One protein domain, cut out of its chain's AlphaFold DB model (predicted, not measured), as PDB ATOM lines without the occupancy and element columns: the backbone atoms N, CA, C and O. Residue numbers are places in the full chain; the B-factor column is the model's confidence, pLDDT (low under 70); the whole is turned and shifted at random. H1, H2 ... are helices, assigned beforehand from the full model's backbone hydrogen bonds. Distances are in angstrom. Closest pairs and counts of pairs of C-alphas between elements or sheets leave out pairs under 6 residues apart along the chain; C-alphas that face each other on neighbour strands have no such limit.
ATOM      1  N   GLU A  92       9.864  14.737   6.285       81.88
ATOM      2  CA  GLU A  92       8.395  14.740   6.285       81.88
ATOM      3  C   GLU A  92       7.783  14.846   7.691       81.88
ATOM      4  O   GLU A  92       6.863  15.634   7.902       81.88
ATOM      5  N   LYS A  93       8.299  14.091   8.674       83.94
ATOM      6  CA  LYS A  93       7.836  14.183  10.068       83.94
ATOM      7  C   LYS A  93       8.150  15.553  10.670       83.94
ATOM      8  O   LYS A  93       7.311  16.096  11.385       83.94
ATOM      9  N   ALA A  94       9.316  16.121  10.356       84.56
ATOM     10  CA  ALA A  94       9.685  17.471  10.782       84.56
ATOM     11  C   ALA A  94       8.778  18.541  10.149       84.56
ATOM     12  O   ALA A  94       8.269  19.404  10.862       84.56
ATOM     13  N   ARG A  95       8.513  18.452   8.835       84.81
ATOM     14  CA  ARG A  95       7.588  19.347   8.114       84.81
ATOM     15  C   ARG A  95       6.193  19.306   8.735       84.81
ATOM     16  O   ARG A  95       5.651  20.349   9.082       84.81
ATOM     17  N   LYS A  96       5.667  18.103   8.977       86.25
ATOM     18  CA  LYS A  96       4.358  17.920   9.610       86.25
ATOM     19  C   LYS A  96       4.288  18.553  11.006       86.25
ATOM     20  O   LYS A  96       3.298  19.198  11.329       86.25
ATOM     21  N   ALA A  97       5.328  18.396  11.826       87.06
ATOM     22  CA  ALA A  97       5.368  19.003  13.157       87.06
ATOM     23  C   ALA A  97       5.352  20.544  13.100       87.06
ATOM     24  O   ALA A  97       4.650  21.172  13.891       87.06
ATOM     25  N   LEU A  98       6.073  21.140  12.143       88.00
ATOM     26  CA  LEU A  98       6.084  22.592  11.919       88.00
ATOM     27  C   LEU A  98       4.725  23.109  11.423       88.00
ATOM     28  O   LEU A  98       4.261  24.148  11.888       88.00
ATOM     29  N   GLU A  99       4.064  22.376  10.523       86.12
ATOM     30  CA  GLU A  99       2.710  22.705  10.052       86.12
ATOM     31  C   GLU A  99       1.678  22.644  11.191       86.12
ATOM     32  O   GLU A  99       0.847  23.543  11.329       86.12
ATOM     33  N   GLU A 100       1.741  21.617  12.043       89.69
ATOM     34  CA  GLU A 100       0.864  21.492  13.215       89.69
ATOM     35  C   GLU A 100       1.086  22.627  14.232       89.69
ATOM     36  O   GLU A 100       0.132  23.108  14.851       89.69
ATOM     37  N   GLU A 101       2.333  23.068  14.425       86.62
ATOM     38  CA  GLU A 101       2.656  24.196  15.302       86.62
ATOM     39  C   GLU A 101       2.094  25.518  14.761       86.62
ATOM     40  O   GLU A 101       1.489  26.290  15.514       86.62
ATOM     41  N   GLU A 102       2.218  25.748  13.455       84.88
ATOM     42  CA  GLU A 102       1.667  26.927  12.792       84.88
ATOM     43  C   GLU A 102       0.136  26.959  12.852       84.88
ATOM     44  O   GLU A 102      -0.445  27.993  13.194       84.88
ATOM     45  N   GLN A 103      -0.527  25.820  12.625       84.25
ATOM     46  CA  GLN A 103      -1.980  25.705  12.791       84.25
ATOM     47  C   GLN A 103      -2.414  26.075  14.214       84.25
ATOM     48  O   GLN A 103      -3.308  26.901  14.396       84.25
ATOM     49  N   ARG A 104      -1.724  25.559  15.240       89.12
ATOM     50  CA  ARG A 104      -2.017  25.903  16.645       89.12
ATOM     51  C   ARG A 104      -1.803  27.382  16.954       89.12
ATOM     52  O   ARG A 104      -2.457  27.917  17.852       89.12
ATOM     53  N   TRP A 105      -0.852  28.032  16.291       85.44
ATOM     54  CA  TRP A 105      -0.609  29.462  16.451       85.44
ATOM     55  C   TRP A 105      -1.719  30.299  15.803       85.44
ATOM     56  O   TRP A 105      -2.217  31.237  16.435       85.44
ATOM     57  N   LEU A 106      -2.171  29.916  14.606       83.44
ATOM     58  CA  LEU A 106      -3.317  30.535  13.933       83.44
ATOM     59  C   LEU A 106      -4.607  30.376  14.753       83.44
ATOM     60  O   LEU A 106      -5.318  31.359  14.967       83.44
ATOM     61  N   ASP A 107      -4.861  29.188  15.309       87.12
ATOM     62  CA  ASP A 107      -6.033  28.912  16.158       87.12
ATOM     63  C   ASP A 107      -6.072  29.781  17.428       87.12
ATOM     64  O   ASP A 107      -7.140  30.096  17.954       87.12
ATOM     65  N   LYS A 108      -4.904  30.210  17.922       90.00
ATOM     66  CA  LYS A 108      -4.771  31.129  19.067       90.00
ATOM     67  C   LYS A 108      -4.914  32.608  18.682       90.00
ATOM     68  O   LYS A 108      -4.745  33.470  19.546       90.00
ATOM     69  N   GLY A 109      -5.235  32.907  17.424       82.06
ATOM     70  CA  GLY A 109      -5.396  34.267  16.910       82.06
ATOM     71  C   GLY A 109      -4.101  34.902  16.402       82.06
ATOM     72  O   GLY A 109      -4.020  36.127  16.324       82.06
ATOM     73  N   GLY A 110      -3.083  34.095  16.087       80.75
ATOM     74  CA  GLY A 110      -1.896  34.559  15.377       80.75
ATOM     75  C   GLY A 110      -2.237  35.063  13.972       80.75
ATOM     76  O   GLY A 110      -3.119  34.525  13.306       80.75
ATOM     77  N   THR A 111      -1.543  36.103  13.513       77.19
ATOM     78  CA  THR A 111      -1.776  36.713  12.195       77.19
ATOM     79  C   THR A 111      -0.555  36.523  11.313       77.19
ATOM     80  O   THR A 111       0.502  37.089  11.599       77.19
ATOM     81  N   ALA A 112      -0.688  35.757  10.227       74.25
ATOM     82  CA  ALA A 112       0.384  35.598   9.250       74.25
ATOM     83  C   ALA A 112       0.726  36.958   8.612       74.25
ATOM     84  O   ALA A 112      -0.123  37.598   7.992       74.25
ATOM     85  N   LEU A 113       1.967  37.422   8.800       75.81
ATOM     86  CA  LEU A 113       2.452  38.693   8.245       75.81
ATOM     87  C   LEU A 113       2.755  38.591   6.740       75.81
ATOM     88  O   LEU A 113       2.710  39.589   6.021       75.81
ATOM     89  N   HIS A 114       3.072  37.384   6.275       79.88
ATOM     90  CA  HIS A 114       3.468  37.078   4.907       79.88
ATOM     91  C   HIS A 114       2.611  35.936   4.350       79.88
ATOM     92  O   HIS A 114       2.049  35.151   5.107       79.88
ATOM     93  N   GLU A 115       2.523  35.847   3.020       77.88
ATOM     94  CA  GLU A 115       1.785  34.788   2.312       77.88
ATOM     95  C   GLU A 115       2.405  33.394   2.523       77.88
ATOM     96  O   GLU A 115       1.720  32.382   2.423       77.88
ATOM     97  N   ILE A 116       3.699  33.351   2.852       79.81
ATOM     98  CA  ILE A 116       4.469  32.132   3.096       79.81
ATOM     99  C   ILE A 116       4.868  32.085   4.571       79.81
ATOM    100  O   ILE A 116       5.382  33.062   5.121       79.81
ATOM    101  N   SER A 117       4.663  30.923   5.186       82.19
ATOM    102  CA  SER A 117       5.125  30.630   6.539       82.19
ATOM    103  C   SER A 117       6.650  30.706   6.658       82.19
ATOM    104  O   SER A 117       7.353  30.254   5.749       82.19
ATOM    105  N   PRO A 118       7.200  31.173   7.794       83.38
ATOM    106  CA  PRO A 118       8.632  31.074   8.067       83.38
ATOM    107  C   PRO A 118       9.198  29.654   7.901       83.38
ATOM    108  O   PRO A 118      10.316  29.502   7.412       83.38
ATOM    109  N   SER A 119       8.436  28.614   8.265       85.06
ATOM    110  CA  SER A 119       8.866  27.215   8.122       85.06
ATOM    111  C   SER A 119       8.975  26.816   6.648       85.06
ATOM    112  O   SER A 119       9.998  26.277   6.222       85.06
ATOM    113  N   LEU A 120       7.963  27.161   5.847       85.31
ATOM    114  CA  LEU A 120       7.920  26.894   4.411       85.31
ATOM    115  C   LEU A 120       9.008  27.663   3.648       85.31
ATOM    116  O   LEU A 120       9.600  27.114   2.723       85.31
ATOM    117  N   PHE A 121       9.317  28.896   4.059       87.50
ATOM    118  CA  PHE A 121      10.411  29.679   3.480       87.50
ATOM    119  C   PHE A 121      11.774  29.002   3.681       87.50
ATOM    120  O   PHE A 121      12.549  28.884   2.733       87.50
ATOM    121  N   LEU A 122      12.058  28.517   4.895       87.00
ATOM    122  CA  LEU A 122      13.302  27.795   5.184       87.00
ATOM    123  C   LEU A 122      13.391  26.484   4.400       87.00
ATOM    124  O   LEU A 122      14.445  26.172   3.854       87.00
ATOM    125  N   ILE A 123      12.281  25.748   4.299       87.12
ATOM    126  CA  ILE A 123      12.208  24.515   3.509       87.12
ATOM    127  C   ILE A 123      12.513  24.793   2.035       87.12
ATOM    128  O   ILE A 123      13.350  24.114   1.451       87.12
ATOM    129  N   GLN A 124      11.884  25.814   1.449       87.06
ATOM    130  CA  GLN A 124      12.144  26.204   0.061       87.06
ATOM    131  C   GLN A 124      13.595  26.653  -0.149       87.06
ATOM    132  O   GLN A 124      14.172  26.361  -1.191       87.06
ATOM    133  N   GLY A 125      14.194  27.338   0.828       88.06
ATOM    134  CA  GLY A 125      15.607  27.716   0.785       88.06
ATOM    135  C   GLY A 125      16.544  26.506   0.744       88.06
ATOM    136  O   GLY A 125      17.452  26.478  -0.082       88.06
ATOM    137  N   LEU A 126      16.284  25.499   1.583       87.00
ATOM    138  CA  LEU A 126      17.045  24.244   1.599       87.00
ATOM    139  C   LEU A 126      16.855  23.443   0.302       87.00
ATOM    140  O   LEU A 126      17.835  22.990  -0.278       87.00
ATOM    141  N   ASP A 127      15.619  23.340  -0.204       87.88
ATOM    142  CA  ASP A 127      15.322  22.638  -1.462       87.88
ATOM    143  C   ASP A 127      16.044  23.296  -2.668       87.88
ATOM    144  O   ASP A 127      16.375  22.620  -3.643       87.88
ATOM    145  N   ILE A 128      16.304  24.611  -2.618       91.44
ATOM    146  CA  ILE A 128      17.095  25.331  -3.632       91.44
ATOM    147  C   ILE A 128      18.595  25.047  -3.485       91.44
ATOM    148  O   ILE A 128      19.269  24.911  -4.505       91.44
ATOM    149  N   GLU A 129      19.121  24.985  -2.259       86.94
ATOM    150  CA  GLU A 129      20.533  24.672  -1.990       86.94
ATOM    151  C   GLU A 129      20.890  23.254  -2.453       86.94
ATOM    152  O   GLU A 129      21.880  23.078  -3.157       86.94
ATOM    153  N   ASP A 130      20.040  22.267  -2.153       86.31
ATOM    154  CA  ASP A 130      20.236  20.871  -2.575       86.31
ATOM    155  C   ASP A 130      20.194  20.686  -4.106       86.31
ATOM    156  O   ASP A 130      20.700  19.695  -4.639       86.31
ATOM    157  N   ALA A 131      19.569  21.621  -4.828       85.62
ATOM    158  CA  ALA A 131      19.435  21.584  -6.283       85.62
ATOM    159  C   ALA A 131      20.593  22.268  -7.047       85.62
ATOM    160  O   ALA A 131      20.558  22.277  -8.285       85.62
ATOM    161  N   GLN A 132      21.582  22.850  -6.354       65.62
ATOM    162  CA  GLN A 132      22.758  23.525  -6.936       65.62
ATOM    163  C   GLN A 132      24.013  22.646  -6.932       65.62
ATOM    164  O   GLN A 132      24.773  22.747  -7.926       65.62
TER     165      GLN A 132
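Overview. This is residues 92 to 132 of the 132 residues of an uncharacterized protein of Galerina marginata (strain CBS 339.88) (UniProt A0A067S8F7). Two helices, slipped past each other lengthwise, make a flat, open shape: H1 runs one way, a loop of residues 108 to 117 turns the backbone round, and H2 runs roughly back the other way, its beginning near residues 95 to 99 of H1. The end of H1 with the start of the loop, residues 103 to 109, sticks out at one end of the long axis, and residues 124 to 132 stick out at the other. The printed part has 41 residues with two named helices, H1 then H2, and no named strand; its class is all helix. It is loose, with a radius of gyration of the C-alphas of 11.8 A, and spans 38 by 23 by 8 A.

Along the chain. Find C-alpha 92 at (8.395, 14.740, 6.285); from there H1, residues 92 to 107, runs 22.5 A to C-alpha 107 at (-6.033, 28.912, 16.158). After ten linking residues, look for H2, residues 118 to 129, which runs 16.8 A and ends with C-alpha 129 at (20.533, 24.672, -1.990).

Arrangement. H1 and H2 only just touch, with 3 pairs of C-alphas within 8 A. Look at Leu 98 and Ser 119 for their closest C-alphas, 6.6 A apart. H1 touches H2 with residues 95 to 99 alone, and H2 touches H1 with residue 119 alone. The two form a helical hairpin, at a shallow tilt of 28 degrees, opposite ways. In H1 and H2 every O i to N i+4 pair is within hydrogen-bond range.

Size, cuts and confidence. The two C-alphas farthest apart are those of Lys 108 and Gln 132, 38.6 A. The printed part has no cut, and its link from H1 to H2 is short. The mean pLDDT of the printed part is 84.3; look to Gln 132, the chain's last residue, for the one value under 70.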